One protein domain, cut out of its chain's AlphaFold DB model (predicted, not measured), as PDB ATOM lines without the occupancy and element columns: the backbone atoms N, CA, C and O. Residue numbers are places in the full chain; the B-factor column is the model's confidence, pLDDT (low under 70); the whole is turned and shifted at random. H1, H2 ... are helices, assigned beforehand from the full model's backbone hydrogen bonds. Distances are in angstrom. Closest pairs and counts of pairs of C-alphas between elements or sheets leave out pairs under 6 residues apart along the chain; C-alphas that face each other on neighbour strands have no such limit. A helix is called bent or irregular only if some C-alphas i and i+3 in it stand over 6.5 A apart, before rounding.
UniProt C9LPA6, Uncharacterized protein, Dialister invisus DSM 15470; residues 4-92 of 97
ATOM      1  N   ALA A   4      13.486 -31.420 -27.017       69.38
ATOM      2  CA  ALA A   4      14.432 -30.752 -26.124       69.38
ATOM      3  C   ALA A   4      14.179 -29.238 -26.024       69.38
ATOM      4  O   ALA A   4      14.526 -28.626 -25.021       69.38
ATOM      5  N   GLU A   5      13.535 -28.637 -27.027       70.69
ATOM      6  CA  GLU A   5      13.235 -27.199 -27.080       70.69
ATOM      7  C   GLU A   5      12.372 -26.704 -25.902       70.69
ATOM      8  O   GLU A   5      12.789 -25.756 -25.233       70.69
ATOM      9  N   PRO A   6      11.228 -27.337 -25.559       82.00
ATOM     10  CA  PRO A   6      10.414 -26.892 -24.424       82.00
ATOM     11  C   PRO A   6      11.142 -27.043 -23.086       82.00
ATOM     12  O   PRO A   6      10.934 -26.256 -22.163       82.00
ATOM     13  N   ILE A   7      11.990 -28.066 -22.979       80.38
ATOM     14  CA  ILE A   7      12.772 -28.357 -21.778       80.38
ATOM     15  C   ILE A   7      13.869 -27.303 -21.608       80.38
ATOM     16  O   ILE A   7      14.011 -26.760 -20.517       80.38
ATOM     17  N   ALA A   8      14.573 -26.948 -22.686       80.69
ATOM     18  CA  ALA A   8      15.602 -25.912 -22.668       80.69
ATOM     19  C   ALA A   8      15.047 -24.582 -22.142       80.69
ATOM     20  O   ALA A   8      15.575 -24.044 -21.169       80.69
ATOM     21  N   TYR A   9      13.923 -24.111 -22.696       82.25
ATOM     22  CA  TYR A   9      13.305 -22.859 -22.251       82.25
ATOM     23  C   TYR A   9      12.793 -22.917 -20.813       82.25
ATOM     24  O   TYR A   9      12.957 -21.952 -20.073       82.25
ATOM     25  N   ARG A  10      12.211 -24.046 -20.386       79.94
ATOM     26  CA  ARG A  10      11.752 -24.230 -18.998       79.94
ATOM     27  C   ARG A  10      12.897 -24.110 -17.996       79.94
ATOM     28  O   ARG A  10      12.712 -23.595 -16.902       79.94
ATOM     29  N   ILE A  11      14.068 -24.588 -18.393       77.94
ATOM     30  CA  ILE A  11      15.299 -24.544 -17.613       77.94
ATOM     31  C   ILE A  11      16.027 -23.197 -17.841       77.94
ATOM     32  O   ILE A  11      17.030 -22.915 -17.206       77.94
ATOM     33  N   GLY A  12      15.524 -22.293 -18.685       83.19
ATOM     34  CA  GLY A  12      16.114 -20.966 -18.896       83.19
ATOM     35  C   GLY A  12      17.309 -20.937 -19.853       83.19
ATOM     36  O   GLY A  12      18.031 -19.946 -19.888       83.19
ATOM     37  N   PHE A  13      17.506 -21.993 -20.643       85.56
ATOM     38  CA  PHE A  13      18.472 -22.030 -21.740       85.56
ATOM     39  C   PHE A  13      17.793 -21.770 -23.081       85.56
ATOM     40  O   PHE A  13      16.626 -22.118 -23.292       85.56
ATOM     41  N   LYS A  14      18.547 -21.241 -24.049       87.00
ATOM     42  CA  LYS A  14      18.109 -21.310 -25.446       87.00
ATOM     43  C   LYS A  14      18.245 -22.750 -25.960       87.00
ATOM     44  O   LYS A  14      19.198 -23.445 -25.598       87.00
ATOM     45  N   PRO A  15      17.381 -23.202 -26.884       82.56
ATOM     46  CA  PRO A  15      17.495 -24.535 -27.474       82.56
ATOM     47  C   PRO A  15      18.827 -24.815 -28.171       82.56
ATOM     48  O   PRO A  15      19.222 -25.967 -28.289       82.56
ATOM     49  N   SER A  16      19.534 -23.777 -28.624       84.25
ATOM     50  CA  SER A  16      20.876 -23.889 -29.205       84.25
ATOM     51  C   SER A  16      21.982 -24.111 -28.172       84.25
ATOM     52  O   SER A  16      23.048 -24.613 -28.520       84.25
ATOM     53  N   GLU A  17      21.757 -23.699 -26.924       83.75
ATOM     54  CA  GLU A  17      22.724 -23.776 -25.822       83.75
ATOM     55  C   GLU A  17      22.606 -25.111 -25.088       83.75
ATOM     56  O   GLU A  17      23.613 -25.694 -24.699       83.75
ATOM     57  N   PHE A  18      21.387 -25.644 -24.976       83.25
ATOM     58  CA  PHE A  18      21.116 -26.870 -24.229       83.25
ATOM     59  C   PHE A  18      21.919 -28.103 -24.704       83.25
ATOM     60  O   PHE A  18      22.520 -28.766 -23.863       83.25
ATOM     61  N   PRO A  19      22.040 -28.404 -26.015       83.38
ATOM     62  CA  PRO A  19      22.833 -29.540 -26.491       83.38
ATOM     63  C   PRO A  19      24.348 -29.332 -26.375       83.38
ATOM     64  O   PRO A  19      25.101 -30.273 -26.603       83.38
ATOM     65  N   ARG A  20      24.798 -28.099 -26.104       86.62
ATOM     66  CA  ARG A  20      26.222 -27.749 -25.988       86.62
ATOM     67  C   ARG A  20      26.740 -27.852 -24.555       86.62
ATOM     68  O   ARG A  20      27.949 -27.794 -24.369       86.62
ATOM     69  N   LEU A  21      25.848 -27.991 -23.573       86.31
ATOM     70  CA  LEU A  21      26.221 -28.178 -22.176       86.31
ATOM     71  C   LEU A  21      26.992 -29.481 -22.004       86.31
ATOM     72  O   LEU A  21      26.532 -30.557 -22.394       86.31
ATOM     73  N   THR A  22      28.145 -29.391 -21.355       90.50
ATOM     74  CA  THR A  22      28.806 -30.584 -20.837       90.50
ATOM     75  C   THR A  22      27.988 -31.165 -19.677       90.50
ATOM     76  O   THR A  22      27.299 -30.419 -18.969       90.50
ATOM     77  N   PRO A  23      28.072 -32.482 -19.412       88.88
ATOM     78  CA  PRO A  23      27.388 -33.079 -18.266       88.88
ATOM     79  C   PRO A  23      27.703 -32.364 -16.945       88.88
ATOM     80  O   PRO A  23      26.810 -32.139 -16.136       88.88
ATOM     81  N   LEU A  24      28.957 -31.938 -16.751       90.31
ATOM     82  CA  LEU A  24      29.385 -31.231 -15.543       90.31
ATOM     83  C   LEU A  24      28.698 -29.866 -15.385       90.31
ATOM     84  O   LEU A  24      28.249 -29.527 -14.293       90.31
ATOM     85  N   GLU A  25      28.609 -29.081 -16.458       88.94
ATOM     86  CA  GLU A  25      27.910 -27.790 -16.436       88.94
ATOM     87  C   GLU A  25      26.415 -27.968 -16.182       88.94
ATOM     88  O   GLU A  25      25.818 -27.181 -15.448       88.94
ATOM     89  N   PHE A  26      25.819 -29.025 -16.736       87.50
ATOM     90  CA  PHE A  26      24.420 -29.350 -16.490       87.50
ATOM     91  C   PHE A  26      24.157 -29.693 -15.015       87.50
ATOM     92  O   PHE A  26      23.202 -29.174 -14.439       87.50
ATOM     93  N   TYR A  27      25.019 -30.487 -14.368       88.38
ATOM     94  CA  TYR A  27      24.888 -30.777 -12.934       88.38
ATOM     95  C   TYR A  27      25.015 -29.519 -12.069       88.38
ATOM     96  O   TYR A  27      24.146 -29.266 -11.238       88.38
ATOM     97  N   ARG A  28      26.024 -28.676 -12.325       90.19
ATOM     98  CA  ARG A  28      26.184 -27.391 -11.617       90.19
ATOM     99  C   ARG A  28      24.972 -26.484 -11.793       90.19
ATOM    100  O   ARG A  28      24.559 -25.795 -10.864       90.19
ATOM    101  N   TYR A  29      24.389 -26.480 -12.990       88.50
ATOM    102  CA  TYR A  29      23.165 -25.740 -13.248       88.50
ATOM    103  C   TYR A  29      21.994 -26.265 -12.402       88.50
ATOM    104  O   TYR A  29      21.245 -25.464 -11.844       88.50
ATOM    105  N   LEU A  30      21.820 -27.588 -12.313       87.81
ATOM    106  CA  LEU A  30      20.752 -28.196 -11.516       87.81
ATOM    107  C   LEU A  30      20.889 -27.848 -10.031       87.81
ATOM    108  O   LEU A  30      19.900 -27.441  -9.427       87.81
ATOM    109  N   GLU A  31      22.100 -27.925  -9.480       88.62
ATOM    110  CA  GLU A  31      22.397 -27.515  -8.099       88.62
ATOM    111  C   GLU A  31      22.017 -26.045  -7.868       88.62
ATOM    112  O   GLU A  31      21.203 -25.735  -6.999       88.62
ATOM    113  N   ALA A  32      22.491 -25.139  -8.729       90.25
ATOM    114  CA  ALA A  32      22.152 -23.718  -8.649       90.25
ATOM    115  C   ALA A  32      20.651 -23.441  -8.873       90.25
ATOM    116  O   ALA A  32      20.102 -22.439  -8.409       90.25
ATOM    117  N   SER A  33      19.958 -24.284  -9.640       89.62
ATOM    118  CA  SER A  33      18.510 -24.193  -9.821       89.62
ATOM    119  C   SER A  33      17.757 -24.603  -8.559       89.62
ATOM    120  O   SER A  33      16.764 -23.956  -8.224       89.62
ATOM    121  N   ASP A  34      18.215 -25.645  -7.866       89.44
ATOM    122  CA  ASP A  34      17.626 -26.080  -6.601       89.44
ATOM    123  C   ASP A  34      17.827 -25.019  -5.513       89.44
ATOM    124  O   ASP A  34      16.868 -24.610  -4.860       89.44
ATOM    125  N   GLU A  35      19.031 -24.453  -5.399       90.44
ATOM    126  CA  GLU A  35      19.309 -23.346  -4.475       90.44
ATOM    127  C   GLU A  35      18.413 -22.127  -4.739       90.44
ATOM    128  O   GLU A  35      17.813 -21.571  -3.815       90.44
ATOM    129  N   ARG A  36      18.259 -21.724  -6.010       90.56
ATOM    130  CA  ARG A  36      17.366 -20.616  -6.390       90.56
ATOM    131  C   ARG A  36      15.920 -20.889  -5.998       90.56
ATOM    132  O   ARG A  36      15.247 -19.975  -5.516       90.56
ATOM    133  N   ARG A  37      15.454 -22.125  -6.186       91.06
ATOM    134  CA  ARG A  37      14.117 -22.551  -5.772       91.06
ATOM    135  C   ARG A  37      13.958 -22.432  -4.256       91.06
ATOM    136  O   ARG A  37      13.027 -21.769  -3.815       91.06
ATOM    137  N   ARG A  38      14.902 -22.958  -3.468       92.38
ATOM    138  CA  ARG A  38      14.871 -22.857  -1.997       92.38
ATOM    139  C   ARG A  38      14.836 -21.404  -1.520       92.38
ATOM    140  O   ARG A  38      14.029 -21.052  -0.666       92.38
ATOM    141  N   LEU A  39      15.647 -20.523  -2.108       93.69
ATOM    142  CA  LEU A  39      15.645 -19.088  -1.782       93.69
ATOM    143  C   LEU A  39      14.322 -18.388  -2.129       93.69
ATOM    144  O   LEU A  39      13.937 -17.409  -1.483       93.69
ATOM    145  N   GLN A  40      13.640 -18.827  -3.187       94.62
ATOM    146  CA  GLN A  40      12.316 -18.316  -3.535       94.62
ATOM    147  C   GLN A  40      11.265 -18.796  -2.535       94.62
ATOM    148  O   GLN A  40      10.507 -17.980  -2.012       94.62
ATOM    149  N   ASP A  41      11.268 -20.086  -2.233       94.94
ATOM    150  CA  ASP A  41      10.374 -20.720  -1.270       94.94
ATOM    151  C   ASP A  41      10.527 -20.086   0.132       94.94
ATOM    152  O   ASP A  41       9.523 -19.713   0.735       94.94
ATOM    153  N   TYR A  42      11.753 -19.817   0.610       95.88
ATOM    154  CA  TYR A  42      11.986 -19.089   1.871       95.88
ATOM    155  C   TYR A  42      11.454 -17.650   1.849       95.88
ATOM    156  O   TYR A  42      10.921 -17.173   2.851       95.88
ATOM    157  N   ARG A  43      11.572 -16.942   0.717       96.12
ATOM    158  CA  ARG A  43      10.991 -15.596   0.578       96.12
ATOM    159  C   ARG A  43       9.474 -15.634   0.681       96.12
ATOM    160  O   ARG A  43       8.894 -14.786   1.349       96.12
ATOM    161  N   VAL A  44       8.837 -16.610   0.041       96.56
ATOM    162  CA  VAL A  44       7.386 -16.803   0.145       96.56
ATOM    163  C   VAL A  44       7.001 -17.172   1.579       96.56
ATOM    164  O   VAL A  44       6.098 -16.559   2.145       96.56
ATOM    165  N   ALA A  45       7.730 -18.101   2.197       96.38
ATOM    166  CA  ALA A  45       7.505 -18.525   3.573       96.38
ATOM    167  C   ALA A  45       7.617 -17.370   4.574       96.38
ATOM    168  O   ALA A  45       6.820 -17.310   5.502       96.38
ATOM    169  N   TYR A  46       8.533 -16.420   4.362       96.44
ATOM    170  CA  TYR A  46       8.625 -15.207   5.179       96.44
ATOM    171  C   TYR A  46       7.322 -14.399   5.173       96.44
ATOM    172  O   TYR A  46       6.816 -14.024   6.226       96.44
ATOM    173  N   PHE A  47       6.728 -14.157   4.004       97.06
ATOM    174  CA  PHE A  47       5.467 -13.414   3.943       97.06
ATOM    175  C   PHE A  47       4.294 -14.211   4.524       97.06
ATOM    176  O   PHE A  47       3.437 -13.644   5.201       97.06
ATOM    177  N   ILE A  48       4.264 -15.527   4.296       95.50
ATOM    178  CA  ILE A  48       3.227 -16.400   4.861       95.50
ATOM    179  C   ILE A  48       3.334 -16.442   6.385       95.50
ATOM    180  O   ILE A  48       2.310 -16.368   7.063       95.50
ATOM    181  N   SER A  49       4.544 -16.518   6.940       96.12
ATOM    182  CA  SER A  49       4.734 -16.564   8.388       96.12
ATOM    183  C   SER A  49       4.210 -15.296   9.058       96.12
ATOM    184  O   SER A  49       3.531 -15.377  10.082       96.12
ATOM    185  N   TRP A  50       4.415 -14.136   8.433       94.88
ATOM    186  CA  TRP A  50       3.847 -12.863   8.876       94.88
ATOM    187  C   TRP A  50       2.319 -12.841   8.818       94.88
ATOM    188  O   TRP A  50       1.678 -12.345   9.741       94.88
ATOM    189  N   LEU A  51       1.732 -13.396   7.758       95.69
ATOM    190  CA  LEU A  51       0.281 -13.448   7.589       95.69
ATOM    191  C   LEU A  51      -0.392 -14.399   8.594       95.69
ATOM    192  O   LEU A  51      -1.470 -14.100   9.107       95.69
ATOM    193  N   MET A  52       0.243 -15.538   8.876       94.31
ATOM    194  CA  MET A  52      -0.311 -16.612   9.702       94.31
ATOM    195  C   MET A  52      -0.053 -16.426  11.197       94.31
ATOM    196  O   MET A  52      -0.882 -16.831  12.009       94.31
ATOM    197  N   SER A  53       1.069 -15.808  11.582       93.44
ATOM    198  CA  SER A  53       1.467 -15.673  12.993       93.44
ATOM    199  C   SER A  53       0.391 -15.061  13.903       93.44
ATOM    200  O   SER A  53       0.214 -15.579  15.002       93.44
ATOM    201  N   PRO A  54      -0.382 -14.037  13.488       94.06
ATOM    202  CA  PRO A  54      -1.464 -13.491  14.313       94.06
ATOM    203  C   PRO A  54      -2.654 -14.442  14.512       94.06
ATOM    204  O   PRO A  54      -3.436 -14.257  15.440       94.06
ATOM    205  N   GLN A  55      -2.828 -15.428  13.627       94.19
ATOM    206  CA  GLN A  55      -3.943 -16.383  13.670       94.19
ATOM    207  C   GLN A  55      -3.636 -17.612  14.535       94.19
ATOM    208  O   GLN A  55      -4.535 -18.382  14.875       94.19
ATOM    209  N   LEU A  56      -2.367 -17.814  14.885       93.12
ATOM    210  CA  LEU A  56      -1.889 -18.974  15.622       93.12
ATOM    211  C   LEU A  56      -1.630 -18.618  17.089       93.12
ATOM    212  O   LEU A  56      -1.297 -17.491  17.440       93.12
ATOM    213  N   LYS A  57      -1.742 -19.615  17.976       93.38
ATOM    214  CA  LYS A  57      -1.411 -19.446  19.407       93.38
ATOM    215  C   LYS A  57       0.078 -19.174  19.636       93.38
ATOM    216  O   LYS A  57       0.447 -18.603  20.656       93.38
ATOM    217  N   LYS A  58       0.921 -19.651  18.721       92.88
ATOM    218  CA  LYS A  58       2.363 -19.428  18.693       92.88
ATOM    219  C   LYS A  58       2.720 -18.892  17.306       92.88
ATOM    220  O   LYS A  58       2.209 -19.457  16.336       92.88
ATOM    221  N   PRO A  59       3.552 -17.842  17.205       91.62
ATOM    222  CA  PRO A  59       4.084 -17.397  15.925       91.62
ATOM    223  C   PRO A  59       4.773 -18.555  15.209       91.62
ATOM    224  O   PRO A  59       5.425 -19.369  15.861       91.62
ATOM    225  N   ILE A  60       4.602 -18.617  13.892       93.62
ATOM    226  CA  ILE A  60       5.255 -19.614  13.045       93.62
ATOM    227  C   ILE A  60       6.487 -18.982  12.410       93.62
ATOM    228  O   ILE A  60       6.445 -17.828  11.975       93.62
ATOM    229  N   GLU A  61       7.583 -19.720  12.348       93.81
ATOM    230  CA  GLU A  61       8.799 -19.268  11.692       93.81
ATOM    231  C   GLU A  61       8.843 -19.694  10.213       93.81
ATOM    232  O   GLU A  61       8.266 -20.712   9.829       93.81
ATOM    233  N   PRO A  62       9.539 -18.945   9.334       93.44
ATOM    234  CA  PRO A  62       9.599 -19.271   7.907       93.44
ATOM    235  C   PRO A  62      10.160 -20.668   7.604       93.44
ATOM    236  O   PRO A  62       9.726 -21.309   6.650       93.44
ATOM    237  N   HIS A  63      11.112 -21.150   8.407       92.31
ATOM    238  CA  HIS A  63      11.726 -22.465   8.219       92.31
ATOM    239  C   HIS A  63      10.733 -23.608   8.495       92.31
ATOM    240  O   HIS A  63      10.717 -24.594   7.768       92.31
ATOM    241  N   GLU A  64       9.806 -23.428   9.441       90.50
ATOM    242  CA  GLU A  64       8.738 -24.398   9.725       90.50
ATOM    243  C   GLU A  64       7.762 -24.567   8.547       90.50
ATOM    244  O   GLU A  64       7.078 -25.585   8.443       90.50
ATOM    245  N   ILE A  65       7.701 -23.581   7.648       92.44
ATOM    246  CA  ILE A  65       6.873 -23.605   6.437       92.44
ATOM    247  C   ILE A  65       7.666 -24.144   5.241       92.44
ATOM    248  O   ILE A  65       7.135 -24.927   4.455       92.44
ATOM    249  N   ALA A  66       8.915 -23.699   5.074       92.62
ATOM    250  CA  ALA A  66       9.701 -23.969   3.875       92.62
ATOM    251  C   ALA A  66      10.433 -25.320   3.926       92.62
ATOM    252  O   ALA A  66      10.377 -26.072   2.955       92.62
ATOM    253  N   ASP A  67      11.048 -25.671   5.060       90.00
ATOM    254  CA  ASP A  67      11.855 -26.890   5.213       90.00
ATOM    255  C   ASP A  67      11.090 -28.176   4.849       90.00
ATOM    256  O   ASP A  67      11.655 -29.028   4.150       90.00
ATOM    257  N   PRO A  68       9.797 -28.331   5.216       89.56
ATOM    258  CA  PRO A  68       9.015 -29.502   4.831       89.56
ATOM    259  C   PRO A  68       8.881 -29.722   3.318       89.56
ATOM    260  O   PRO A  68       8.644 -30.855   2.892       89.56
ATOM    261  N   LEU A  69       9.040 -28.678   2.495       86.81
ATOM    262  CA  LEU A  69       8.894 -28.758   1.037       86.81
ATOM    263  C   LEU A  69      10.032 -29.526   0.357       86.81
ATOM    264  O   LEU A  69       9.854 -29.997  -0.768       86.81
ATOM    265  N   TRP A  70      11.185 -29.656   1.017       84.38
ATOM    266  CA  TRP A  70      12.383 -30.280   0.442       84.38
ATOM    267  C   TRP A  70      12.792 -31.575   1.147       84.38
ATOM    268  O   TRP A  70      13.866 -32.105   0.872       84.38
ATOM    269  N   ILE A  71      11.946 -32.109   2.035       81.00
ATOM    270  CA  ILE A  71      12.209 -33.390   2.698       81.00
ATOM    271  C   ILE A  71      12.180 -34.507   1.650       81.00
ATOM    272  O   ILE A  71      11.138 -34.797   1.051       81.00
ATOM    273  N   THR A  72      13.321 -35.168   1.461       76.12
ATOM    274  CA  THR A  72      13.427 -36.339   0.587       76.12
ATOM    275  C   THR A  72      12.771 -37.565   1.230       76.12
ATOM    276  O   THR A  72      12.571 -37.622   2.444       76.12
ATOM    277  N   GLU A  73      12.419 -38.588   0.446       71.88
ATOM    278  CA  GLU A  73      11.892 -39.835   1.027       71.88
ATOM    279  C   GLU A  73      12.890 -40.504   1.982       71.88
ATOM    280  O   GLU A  73      12.497 -41.062   3.007       71.88
ATOM    281  N   GLU A  74      14.185 -40.372   1.703       71.00
ATOM    282  CA  GLU A  74      15.254 -40.850   2.577       71.00
ATOM    283  C   GLU A  74      15.254 -40.111   3.921       71.00
ATOM    284  O   GLU A  74      15.358 -40.740   4.981       71.00
ATOM    285  N   ASP A  75      15.047 -38.792   3.901       75.19
ATOM    286  CA  ASP A  75      14.914 -37.985   5.115       75.19
ATOM    287  C   ASP A  75      13.664 -38.362   5.915       75.19
ATOM    288  O   ASP A  75      13.721 -38.421   7.146       75.19
ATOM    289  N   LYS A  76      12.553 -38.706   5.246       73.69
ATOM    290  CA  LYS A  76      11.346 -39.219   5.920       73.69
ATOM    291  C   LYS A  76      11.632 -40.525   6.653       73.69
ATOM    292  O   LYS A  76      11.283 -40.653   7.825       73.69
ATOM    293  N   VAL A  77      12.303 -41.475   5.999       76.75
ATOM    294  CA  VAL A  77      12.674 -42.762   6.614       76.75
ATOM    295  C   VAL A  77      13.630 -42.549   7.789       76.75
ATOM    296  O   VAL A  77      13.480 -43.174   8.841       76.75
ATOM    297  N   LYS A  78      14.605 -41.647   7.645       78.06
ATOM    298  CA  LYS A  78      15.558 -41.307   8.708       78.06
ATOM    299  C   LYS A  78      14.869 -40.652   9.906       78.06
ATOM    300  O   LYS A  78      15.178 -41.005  11.044       78.06
ATOM    301  N   ASN A  79      13.931 -39.741   9.667       80.19
ATOM    302  CA  ASN A  79      13.163 -39.084  10.722       80.19
ATOM    303  C   ASN A  79      12.224 -40.066  11.429       80.19
ATOM    304  O   ASN A  79      12.211 -40.091  12.655       80.19
ATOM    305  N   ALA A  80      11.559 -40.961  10.692       81.19
ATOM    306  CA  ALA A  80      10.717 -42.007  11.273       81.19
ATOM    307  C   ALA A  80      11.506 -42.962  12.186       81.19
ATOM    308  O   ALA A  80      11.025 -43.346  13.251       81.19
ATOM    309  N   LYS A  81      12.747 -43.319  11.817       84.56
ATOM    310  CA  LYS A  81      13.629 -44.124  12.683       84.56
ATOM    311  C   LYS A  81      13.981 -43.396  13.981       84.56
ATOM    312  O   LYS A  81      13.856 -43.987  15.049       84.56
ATOM    313  N   LYS A  82      14.369 -42.120  13.896       85.69
ATOM    314  CA  LYS A  82      14.669 -41.289  15.075       85.69
ATOM    315  C   LYS A  82      13.457 -41.134  15.990       85.69
ATOM    316  O   LYS A  82      13.591 -41.184  17.207       85.69
ATOM    317  N   GLU A  83      12.279 -40.955  15.406       85.62
ATOM    318  CA  GLU A  83      11.027 -40.845  16.147       85.62
ATOM    319  C   GLU A  83      10.679 -42.168  16.840       85.62
ATOM    320  O   GLU A  83      10.355 -42.175  18.025       85.62
ATOM    321  N   MET A  84      10.859 -43.305  16.162       84.12
ATOM    322  CA  MET A  84      10.691 -44.630  16.764       84.12
ATOM    323  C   MET A  84      11.662 -44.869  17.932       84.12
ATOM    324  O   MET A  84      11.255 -45.406  18.960       84.12
ATOM    325  N   GLU A  85      12.930 -44.473  17.801       87.12
ATOM    326  CA  GLU A  85      13.923 -44.549  18.884       87.12
ATOM    327  C   GLU A  85      13.540 -43.660  20.073       87.12
ATOM    328  O   GLU A  85      13.567 -44.107  21.220       87.12
ATOM    329  N   TYR A  86      13.111 -42.424  19.809       85.12
ATOM    330  CA  TYR A  86      12.615 -41.518  20.842       85.12
ATOM    331  C   TYR A  86      11.412 -42.114  21.585       85.12
ATOM    332  O   TYR A  86      11.399 -42.134  22.815       85.12
ATOM    333  N   LEU A  87      10.435 -42.663  20.858       85.81
ATOM    334  CA  LEU A  87       9.257 -43.301  21.445       85.81
ATOM    335  C   LEU A  87       9.638 -44.526  22.284       85.81
ATOM    336  O   LEU A  87       9.154 -44.664  23.405       85.81
ATOM    337  N   LYS A  88      10.551 -45.382  21.809       87.00
ATOM    338  CA  LYS A  88      11.050 -46.521  22.601       87.00
ATOM    339  C   LYS A  88      11.657 -46.077  23.930       87.00
ATOM    340  O   LYS A  88      11.372 -46.693  24.955       87.00
ATOM    341  N   LYS A  89      12.422 -44.983  23.920       87.19
ATOM    342  CA  LYS A  89      13.032 -44.402  25.118       87.19
ATOM    343  C   LYS A  89      12.002 -43.782  26.067       87.19
ATOM    344  O   LYS A  89      12.077 -43.997  27.270       87.19
ATOM    345  N   VAL A  90      11.037 -43.024  25.543       86.81
ATOM    346  CA  VAL A  90       9.994 -42.357  26.347       86.81
ATOM    347  C   VAL A  90       9.040 -43.364  26.984       86.81
ATOM    348  O   VAL A  90       8.678 -43.215  28.148       86.81
ATOM    349  N   PHE A  91       8.653 -44.401  26.242       86.25
ATOM    350  CA  PHE A  91       7.738 -45.440  26.714       86.25
ATOM    351  C   PHE A  91       8.454 -46.622  27.384       86.25
ATOM    352  O   PHE A  91       7.805 -47.603  27.739       86.25
ATOM    353  N   ASN A  92       9.775 -46.526  27.581       78.12
ATOM    354  CA  ASN A  92      10.610 -47.534  28.240       78.12
ATOM    355  C   ASN A  92      10.469 -48.947  27.629       78.12
ATOM    356  O   ASN A  92      10.555 -49.960  28.321       78.12
TER     357      ASN A  92
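This is residues 4 to 92 of the 97 residues of an uncharacterized protein of Dialister invisus DSM 15470 (UniProt C9LPA6). A long helix, H2, is the spine of a flat, open zigzag; short H3 folds back on it, and residues 80 to 92, mostly H4, stick out as an arm. Short H1 and a loop lie near the end where H2 begins. The printed part has 89 residues with four named helices, H1 to H4 in order, and no named strand: all helix, extended, radius of gyration of the C-alphas 19.7 A, spans 61 by 36 by 18 A.

H1, residues 5 to 10, begins at C-alpha 5 (13.235, -27.199, -27.080) and measures 8.7 A from first to last C-alpha. H2, residues 23 to 55, measures 47.8 A, with a kink of 33 degrees near residue 49; it is only just irregular, C-alphas 51 and 54 being 6.9 A apart. H3, residues 62 to 70, measures 13.6 A. H4, residues 73 to 90, measures 25.5 A and ends at C-alpha 90 (9.994, -42.357, 26.347).

H2, with residues 38 to 49 alone, touches H3 in a hairpin, opposite ways at a steep tilt of 39 degrees; their closest C-alphas, Ala 45 and Pro 62, are 4.9 A apart. H1 and H4 touch no helix. Every O i to N i+4 pair is within hydrogen-bond range in H1 and H4, 27 of 29 in H2 and 2 of 5 in H3, which has 4 of 6 O i to N i+3 pairs within range.

The farthest C-alphas, Ser 16 and Asn 92, are 63.0 A apart. The printed part has no cut; the link H1 to H2 is long, 12 residues. Residue 4 alone has pLDDT under 70.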